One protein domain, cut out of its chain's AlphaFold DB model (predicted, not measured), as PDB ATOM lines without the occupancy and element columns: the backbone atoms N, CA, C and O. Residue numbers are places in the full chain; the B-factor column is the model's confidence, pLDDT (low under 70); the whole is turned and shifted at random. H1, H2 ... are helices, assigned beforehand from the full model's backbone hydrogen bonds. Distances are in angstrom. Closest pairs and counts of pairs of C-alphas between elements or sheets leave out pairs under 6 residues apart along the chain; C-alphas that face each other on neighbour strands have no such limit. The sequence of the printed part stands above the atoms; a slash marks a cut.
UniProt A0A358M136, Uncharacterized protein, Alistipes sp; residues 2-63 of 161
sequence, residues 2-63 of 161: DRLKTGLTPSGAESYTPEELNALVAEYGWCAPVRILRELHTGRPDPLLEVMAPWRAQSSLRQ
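Overview. This is residues 2 to 63 of the 161 residues of an uncharacterized protein of Alistipes sp (UniProt A0A358M136). The longest helix, H4, runs through the middle of a small all-helix domain, and H3 folds back beside it as a helical hairpin. Round this pair sit short pieces: H2 on one side of H4 with H1 beyond it, H5 on another side, and a tail with no named element, residues 52 to 63, that leads from H5 round to the side of H4 away from H3. The printed part has 62 residues with five named helices, in the order H1 H2 H3 H4 H5, and no named strand. It is compact, with a radius of gyration of the C-alphas of 10.8 A, and rounded, its C-alphas spanning 28 by 22 by 22 A.

Arrangement. H4, residues 32 to 42, has its centre 2.7 A from the mean of the C-alphas. It touches H3, residues 18 to 27, the closest C-alphas being those of Leu 21 and Arg 38, 5.7 A apart. The two form a hairpin, with a shallow tilt of 24 degrees, opposite ways. H4 only just touches H5, residues 47 to 51, with 3 pairs of C-alphas within 8 A, the closest those of Ala 32 and Leu 49 at 7.3 A. H2, residues 12 to 15, is close but not clearly touching H4, the closest C-alphas being those of Ala 13 and Leu 37, 6.3 A apart. H1, residues 2 to 7, and H2 touch only at the corner by their link, and only just, with 3 pairs of C-alphas within 8 A; the closest, those of Gly 7 and Ala 13, are 6.8 A apart. H1 and H4 are only just apart, at 8.5 A, and H3 and H5 are apart. Every O i to N i+4 pair is within hydrogen-bond range in H3, H4 and H5; in H1 it is 0 of 2, with 1 of 3 O i to N i+3 pairs within range, and H2 is too short for an O i to N i+4 pair.

Along the chain. H4 measures 15.3 A from C-alpha 32 at (-46.968, 53.444, -10.533) to C-alpha 42, and H3 measures 14.3 A. H1, which begins at C-alpha 2 at (-49.866, 62.392, -24.135), is 9.4 A long, H2 5.3 A, and H5 6.5 A, ending at C-alpha 51 at (-42.857, 47.990, -0.974).

Size, cuts and confidence. The two C-alphas farthest apart, those of Asp 2 and Pro 54, are 29.0 A apart. The printed part has no cut, and the four links between helices are tight. The mean pLDDT of the printed part is 77.6; residues 2 to 14 and 53 to 58 are under 70.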
ATOM      1  N   ASP A   2     -48.505  62.433 -23.543       60.50
ATOM      2  CA  ASP A   2     -49.866  62.392 -24.135       60.50
ATOM      3  C   ASP A   2     -50.415  60.979 -24.389       60.50
ATOM      4  O   ASP A   2     -51.605  60.748 -24.214       60.50
ATOM      5  N   ARG A   3     -49.545  60.002 -24.671       61.72
ATOM      6  CA  ARG A   3     -49.921  58.580 -24.782       61.72
ATOM      7  C   ARG A   3     -50.423  57.944 -23.479       61.72
ATOM      8  O   ARG A   3     -51.154  56.966 -23.539       61.72
ATOM      9  N   LEU A   4     -50.024  58.471 -22.320       66.88
ATOM     10  CA  LEU A   4     -50.425  57.949 -21.009       66.88
ATOM     11  C   LEU A   4     -51.775  58.526 -20.561       66.88
ATOM     12  O   LEU A   4     -52.525  57.848 -19.868       66.88
ATOM     13  N   LYS A   5     -52.114  59.752 -20.983       63.84
ATOM     14  CA  LYS A   5     -53.335  60.452 -20.548       63.84
ATOM     15  C   LYS A   5     -54.624  59.735 -20.953       63.84
ATOM     16  O   LYS A   5     -55.603  59.815 -20.222       63.84
ATOM     17  N   THR A   6     -54.622  59.047 -22.092       61.69
ATOM     18  CA  THR A   6     -55.840  58.449 -22.660       61.69
ATOM     19  C   THR A   6     -55.987  56.959 -22.342       61.69
ATOM     20  O   THR A   6     -57.105  56.461 -22.299       61.69
ATOM     21  N   GLY A   7     -54.884  56.240 -22.100       63.16
ATOM     22  CA  GLY A   7     -54.902  54.776 -21.953       63.16
ATOM     23  C   GLY A   7     -54.798  54.246 -20.521       63.16
ATOM     24  O   GLY A   7     -54.921  53.046 -20.305       63.16
ATOM     25  N   LEU A   8     -54.613  55.110 -19.520       69.06
ATOM     26  CA  LEU A   8     -54.516  54.726 -18.104       69.06
ATOM     27  C   LEU A   8     -55.887  54.485 -17.444       69.06
ATOM     28  O   LEU A   8     -56.174  54.976 -16.354       69.06
ATOM     29  N   THR A   9     -56.741  53.718 -18.113       68.50
ATOM     30  CA  THR A   9     -58.053  53.297 -17.611       68.50
ATOM     31  C   THR A   9     -58.138  51.771 -17.590       68.50
ATOM     32  O   THR A   9     -57.418  51.117 -18.345       68.50
ATOM     33  N   PRO A  10     -59.020  51.171 -16.766       62.34
ATOM     34  CA  PRO A  10     -59.226  49.722 -16.778       62.34
ATOM     35  C   PRO A  10     -59.633  49.191 -18.162       62.34
ATOM     36  O   PRO A  10     -59.163  48.140 -18.569       62.34
ATOM     37  N   SER A  11     -60.435  49.951 -18.918       63.81
ATOM     38  CA  SER A  11     -60.826  49.612 -20.298       63.81
ATOM     39  C   SER A  11     -59.696  49.845 -21.312       63.81
ATOM     40  O   SER A  11     -59.545  49.082 -22.259       63.81
ATOM     41  N   GLY A  12     -58.845  50.853 -21.093       64.62
ATOM     42  CA  GLY A  12     -57.640  51.085 -21.891       64.62
ATOM     43  C   GLY A  12     -56.520  50.077 -21.619       64.62
ATOM     44  O   GLY A  12     -55.590  49.981 -22.416       64.62
ATOM     45  N   ALA A  13     -56.602  49.288 -20.545       62.12
ATOM     46  CA  ALA A  13     -55.602  48.278 -20.194       62.12
ATOM     47  C   ALA A  13     -55.446  47.178 -21.259       62.12
ATOM     48  O   ALA A  13     -54.355  46.633 -21.421       62.12
ATOM     49  N   GLU A  14     -56.511  46.888 -22.011       66.88
ATOM     50  CA  GLU A  14     -56.515  45.916 -23.114       66.88
ATOM     51  C   GLU A  14     -55.821  46.449 -24.377       66.88
ATOM     52  O   GLU A  14     -55.464  45.679 -25.265       66.88
ATOM     53  N   SER A  15     -55.601  47.765 -24.461       73.88
ATOM     54  CA  SER A  15     -55.034  48.412 -25.651       73.88
ATOM     55  C   SER A  15     -53.504  48.367 -25.731       73.88
ATOM     56  O   SER A  15     -52.945  48.802 -26.736       73.88
ATOM     57  N   TYR A  16     -52.825  47.849 -24.702       79.75
ATOM     58  CA  TYR A  16     -51.365  47.778 -24.645       79.75
ATOM     59  C   TYR A  16     -50.859  46.342 -24.730       79.75
ATOM     60  O   TYR A  16     -51.357  45.452 -24.043       79.75
ATOM     61  N   THR A  17     -49.801  46.140 -25.513       84.44
ATOM     62  CA  THR A  17     -49.061  44.872 -25.539       84.44
ATOM     63  C   THR A  17     -48.106  44.743 -24.340       84.44
ATOM     64  O   THR A  17     -47.661  45.757 -23.782       84.44
ATOM     65  N   PRO A  18     -47.731  43.513 -23.930       82.75
ATOM     66  CA  PRO A  18     -46.750  43.300 -22.865       82.75
ATOM     67  C   PRO A  18     -45.410  44.007 -23.123       82.75
ATOM     68  O   PRO A  18     -44.800  44.553 -22.203       82.75
ATOM     69  N   GLU A  19     -44.948  44.017 -24.374       85.69
ATOM     70  CA  GLU A  19     -43.701  44.653 -24.800       85.69
ATOM     71  C   GLU A  19     -43.765  46.178 -24.662       85.69
ATOM     72  O   GLU A  19     -42.822  46.794 -24.161       85.69
ATOM     73  N   GLU A  20     -44.889  46.788 -25.038       86.75
ATOM     74  CA  GLU A  20     -45.115  48.225 -24.865       86.75
ATOM     75  C   GLU A  20     -45.174  48.614 -23.388       86.75
ATOM     76  O   GLU A  20     -44.568  49.610 -22.994       86.75
ATOM     77  N   LEU A  21     -45.836  47.815 -22.546       86.62
ATOM     78  CA  LEU A  21     -45.863  48.048 -21.100       86.62
ATOM     79  C   LEU A  21     -44.462  47.941 -20.491       86.62
ATOM     80  O   LEU A  21     -44.098  48.758 -19.647       86.62
ATOM     81  N   ASN A  22     -43.643  46.988 -20.944       87.56
ATOM     82  CA  ASN A  22     -42.250  46.875 -20.511       87.56
ATOM     83  C   ASN A  22     -41.419  48.099 -20.923       87.56
ATOM     84  O   ASN A  22     -40.671  48.629 -20.099       87.56
ATOM     85  N   ALA A  23     -41.584  48.586 -22.156       89.56
ATOM     86  CA  ALA A  23     -40.929  49.806 -22.625       89.56
ATOM     87  C   ALA A  23     -41.370  51.035 -21.812       89.56
ATOM     88  O   ALA A  23     -40.534  51.832 -21.389       89.56
ATOM     89  N   LEU A  24     -42.665  51.148 -21.506       88.31
ATOM     90  CA  LEU A  24     -43.204  52.229 -20.683       88.31
ATOM     91  C   LEU A  24     -42.717  52.160 -19.234       88.31
ATOM     92  O   LEU A  24     -42.474  53.205 -18.640       88.31
ATOM     93  N   VAL A  25     -42.540  50.972 -18.648       89.31
ATOM     94  CA  VAL A  25     -41.924  50.845 -17.313       89.31
ATOM     95  C   VAL A  25     -40.442  51.230 -17.351       89.31
ATOM     96  O   VAL A  25     -39.954  51.813 -16.385       89.31
ATOM     97  N   ALA A  26     -39.725  50.944 -18.441       89.69
ATOM     98  CA  ALA A  26     -38.331  51.359 -18.597       89.69
ATOM     99  C   ALA A  26     -38.195  52.886 -18.748       89.69
ATOM    100  O   ALA A  26     -37.325  53.488 -18.124       89.69
ATOM    101  N   GLU A  27     -39.076  53.518 -19.526       90.38
ATOM    102  CA  GLU A  27     -39.089  54.970 -19.752       90.38
ATOM    103  C   GLU A  27     -39.648  55.742 -18.541       90.38
ATOM    104  O   GLU A  27     -39.097  56.758 -18.118       90.38
ATOM    105  N   TYR A  28     -40.725  55.235 -17.937       86.69
ATOM    106  CA  TYR A  28     -41.465  55.862 -16.840       86.69
ATOM    107  C   TYR A  28     -41.436  54.999 -15.579       86.69
ATOM    108  O   TYR A  28     -42.467  54.729 -14.960       86.69
ATOM    109  N   GLY A  29     -40.240  54.601 -15.144       84.06
ATOM    110  CA  GLY A  29     -40.059  53.730 -13.977       84.06
ATOM    111  C   GLY A  29     -40.645  54.269 -12.666       84.06
ATOM    112  O   GLY A  29     -40.913  53.485 -11.756       84.06
ATOM    113  N   TRP A  30     -40.892  55.575 -12.567       85.31
ATOM    114  CA  TRP A  30     -41.538  56.229 -11.425       85.31
ATOM    115  C   TRP A  30     -43.079  56.146 -11.455       85.31
ATOM    116  O   TRP A  30     -43.734  56.356 -10.434       85.31
ATOM    117  N   CYS A  31     -43.675  55.850 -12.614       86.94
ATOM    118  CA  CYS A  31     -45.117  55.890 -12.830       86.94
ATOM    119  C   CYS A  31     -45.776  54.587 -12.349       86.94
ATOM    120  O   CYS A  31     -45.821  53.578 -13.054       86.94
ATOM    121  N   ALA A  32     -46.307  54.607 -11.126       86.25
ATOM    122  CA  ALA A  32     -46.968  53.444 -10.533       86.25
ATOM    123  C   ALA A  32     -48.141  52.886 -11.365       86.25
ATOM    124  O   ALA A  32     -48.229  51.665 -11.480       86.25
ATOM    125  N   PRO A  33     -49.002  53.707 -11.997       85.56
ATOM    126  CA  PRO A  33     -50.092  53.181 -12.815       85.56
ATOM    127  C   PRO A  33     -49.640  52.302 -13.995       85.56
ATOM    128  O   PRO A  33     -50.259  51.278 -14.260       85.56
ATOM    129  N   VAL A  34     -48.515  52.623 -14.646       87.19
ATOM    130  CA  VAL A  34     -47.943  51.792 -15.726       87.19
ATOM    131  C   VAL A  34     -47.467  50.439 -15.187       87.19
ATOM    132  O   VAL A  34     -47.693  49.401 -15.805       87.19
ATOM    133  N   ARG A  35     -46.851  50.428 -13.998       88.06
ATOM    134  CA  ARG A  35     -46.436  49.184 -13.328       88.06
ATOM    135  C   ARG A  35     -47.634  48.317 -12.946       88.06
ATOM    136  O   ARG A  35     -47.559  47.103 -13.099       88.06
ATOM    137  N   ILE A  36     -48.732  48.938 -12.505       87.38
ATOM    138  CA  ILE A  36     -49.987  48.245 -12.183       87.38
ATOM    139  C   ILE A  36     -50.589  47.622 -13.447       87.38
ATOM    140  O   ILE A  36     -50.962  46.456 -13.417       87.38
ATOM    141  N   LEU A  37     -50.624  48.345 -14.573       85.00
ATOM    142  CA  LEU A  37     -51.072  47.789 -15.856       85.00
ATOM    143  C   LEU A  37     -50.222  46.589 -16.293       85.00
ATOM    144  O   LEU A  37     -50.766  45.569 -16.706       85.00
ATOM    145  N   ARG A  38     -48.894  46.673 -16.150       87.31
ATOM    146  CA  ARG A  38     -47.997  45.547 -16.449       87.31
ATOM    147  C   ARG A  38     -48.289  44.334 -15.564       87.31
ATOM    148  O   ARG A  38     -48.320  43.216 -16.067       87.31
ATOM    149  N   GLU A  39     -48.484  44.532 -14.262       87.88
ATOM    150  CA  GLU A  39     -48.841  43.464 -13.318       87.88
ATOM    151  C   GLU A  39     -50.184  42.816 -13.685       87.88
ATOM    152  O   GLU A  39     -50.259  41.592 -13.732       87.88
ATOM    153  N   LEU A  40     -51.200  43.609 -14.050       82.69
ATOM    154  CA  LEU A  40     -52.496  43.100 -14.520       82.69
ATOM    155  C   LEU A  40     -52.366  42.265 -15.802       82.69
ATOM    156  O   LEU A  40     -52.998  41.221 -15.919       82.69
ATOM    157  N   HIS A  41     -51.528  42.699 -16.745       81.81
ATOM    158  CA  HIS A  41     -51.386  42.044 -18.047       81.81
ATOM    159  C   HIS A  41     -50.484  40.798 -18.004       81.81
ATOM    160  O   HIS A  41     -50.682  39.843 -18.748       81.81
ATOM    161  N   THR A  42     -49.467  40.797 -17.137       84.00
ATOM    162  CA  THR A  42     -48.473  39.710 -17.047       84.00
ATOM    163  C   THR A  42     -48.696  38.766 -15.866       84.00
ATOM    164  O   THR A  42     -48.056  37.716 -15.804       84.00
ATOM    165  N   GLY A  43     -49.543  39.142 -14.902       83.00
ATOM    166  CA  GLY A  43     -49.762  38.422 -13.642       83.00
ATOM    167  C   GLY A  43     -48.547  38.400 -12.707       83.00
ATOM    168  O   GLY A  43     -48.563  37.696 -11.700       83.00
ATOM    169  N   ARG A  44     -47.467  39.121 -13.041       85.25
ATOM    170  CA  ARG A  44     -46.223  39.128 -12.265       85.25
ATOM    171  C   ARG A  44     -46.185  40.331 -11.324       85.25
ATOM    172  O   ARG A  44     -46.254  41.460 -11.824       85.25
ATOM    173  N   PRO A  45     -45.986  40.113 -10.012       83.12
ATOM    174  CA  PRO A  45     -45.903  41.204  -9.052       83.12
ATOM    175  C   PRO A  45     -44.713  42.121  -9.363       83.12
ATOM    176  O   PRO A  45     -43.669  41.683  -9.859       83.12
ATOM    177  N   ASP A  46     -44.877  43.417  -9.098       87.19
ATOM    178  CA  ASP A  46     -43.799  44.398  -9.210       87.19
ATOM    179  C   ASP A  46     -43.189  44.674  -7.825       87.19
ATOM    180  O   ASP A  46     -43.904  45.161  -6.946       87.19
ATOM    181  N   PRO A  47     -41.877  44.449  -7.621       86.19
ATOM    182  CA  PRO A  47     -41.237  44.639  -6.317       86.19
ATOM    183  C   PRO A  47     -41.407  46.051  -5.740       86.19
ATOM    184  O   PRO A  47     -41.525  46.226  -4.530       86.19
ATOM    185  N   LEU A  48     -41.447  47.078  -6.597       82.94
ATOM    186  CA  LEU A  48     -41.649  48.453  -6.144       82.94
ATOM    187  C   LEU A  48     -43.095  48.673  -5.682       82.94
ATOM    188  O   LEU A  48     -43.335  49.443  -4.755       82.94
ATOM    189  N   LEU A  49     -44.066  48.004  -6.310       82.75
ATOM    190  CA  LEU A  49     -45.462  48.077  -5.884       82.75
ATOM    191  C   LEU A  49     -45.699  47.347  -4.561       82.75
ATOM    192  O   LEU A  49     -46.505  47.833  -3.773       82.75
ATOM    193  N   GLU A  50     -44.983  46.256  -4.285       82.62
ATOM    194  CA  GLU A  50     -45.059  45.553  -2.997       82.62
ATOM    195  C   GLU A  50     -44.571  46.429  -1.838       82.62
ATOM    196  O   GLU A  50     -45.281  46.605  -0.850       82.62
ATOM    197  N   VAL A  51     -43.406  47.068  -1.989       83.31
ATOM    198  CA  VAL A  51     -42.857  47.990  -0.974       83.31
ATOM    199  C   VAL A  51     -43.797  49.174  -0.724       83.31
ATOM    200  O   VAL A  51     -43.914  49.672   0.393       83.31
ATOM    201  N   MET A  52     -44.492  49.629  -1.768       73.31
ATOM    202  CA  MET A  52     -45.389  50.785  -1.706       73.31
ATOM    203  C   MET A  52     -46.857  50.417  -1.434       73.31
ATOM    204  O   MET A  52     -47.705  51.313  -1.425       73.31
ATOM    205  N   ALA A  53     -47.171  49.137  -1.202       65.56
ATOM    206  CA  ALA A  53     -48.536  48.628  -1.059       65.56
ATOM    207  C   ALA A  53     -49.378  49.325   0.033       65.56
ATOM    208  O   ALA A  53     -50.531  49.654  -0.268       65.56
ATOM    209  N   PRO A  54     -48.847  49.649   1.236       68.00
ATOM    210  CA  PRO A  54     -49.628  50.322   2.281       68.00
ATOM    211  C   PRO A  54     -50.154  51.700   1.858       68.00
ATOM    212  O   PRO A  54     -51.194  52.145   2.328       68.00
ATOM    213  N   TRP A  55     -49.458  52.361   0.932       62.94
ATOM    214  CA  TRP A  55     -49.710  53.749   0.544       62.94
ATOM    215  C   TRP A  55     -50.475  53.873  -0.783       62.94
ATOM    216  O   TRP A  55     -50.726  54.985  -1.243       62.94
ATOM    217  N   ARG A  56     -50.811  52.748  -1.442       59.06
ATOM    218  CA  ARG A  56     -51.345  52.722  -2.821       59.06
ATOM    219  C   ARG A  56     -52.458  51.706  -3.085       59.06
ATOM    220  O   ARG A  56     -52.771  51.445  -4.247       59.06
ATOM    221  N   ALA A  57     -53.104  51.164  -2.058       52.81
ATOM    222  CA  ALA A  57     -54.220  50.222  -2.219       52.81
ATOM    223  C   ALA A  57     -55.447  50.782  -2.991       52.81
ATOM    224  O   ALA A  57     -56.423  50.068  -3.179       52.81
ATOM    225  N   GLN A  58     -55.408  52.030  -3.470       62.56
ATOM    226  CA  GLN A  58     -56.555  52.753  -4.026       62.56
ATOM    227  C   GLN A  58     -56.379  53.201  -5.489       62.56
ATOM    228  O   GLN A  58     -57.048  54.132  -5.929       62.56
ATOM    229  N   SER A  59     -55.487  52.581  -6.272       74.38
ATOM    230  CA  SER A  59     -55.476  52.851  -7.721       74.38
ATOM    231  C   SER A  59     -56.813  52.438  -8.341       74.38
ATOM    232  O   SER A  59     -57.254  51.307  -8.127       74.38
ATOM    233  N   SER A  60     -57.416  53.301  -9.162       74.31
ATOM    234  CA  SER A  60     -58.636  52.983  -9.922       74.31
ATOM    235  C   SER A  60     -58.464  51.763 -10.833       74.31
ATOM    236  O   SER A  60     -59.425  51.055 -11.101       74.31
ATOM    237  N   LEU A  61     -57.228  51.452 -11.237       76.81
ATOM    238  CA  LEU A  61     -56.890  50.245 -12.001       76.81
ATOM    239  C   LEU A  61     -57.040  48.940 -11.203       76.81
ATOM    240  O   LEU A  61     -57.135  47.877 -11.801       76.81
ATOM    241  N   ARG A  62     -57.017  49.001  -9.865       76.06
ATOM    242  CA  ARG A  62     -57.240  47.844  -8.979       76.06
ATOM    243  C   ARG A  62     -58.664  47.799  -8.422       76.06
ATOM    244  O   ARG A  62     -59.015  46.837  -7.743       76.06
ATOM    245  N   GLN A  63     -59.472  48.829  -8.673       74.00
ATOM    246  CA  GLN A  63     -60.873  48.822  -8.275       74.00
ATOM    247  C   GLN A  63     -61.643  47.830  -9.147       74.00
ATOM    248  O   GLN A  63     -61.378  47.687 -10.341       74.00
TER     249      GLN A  63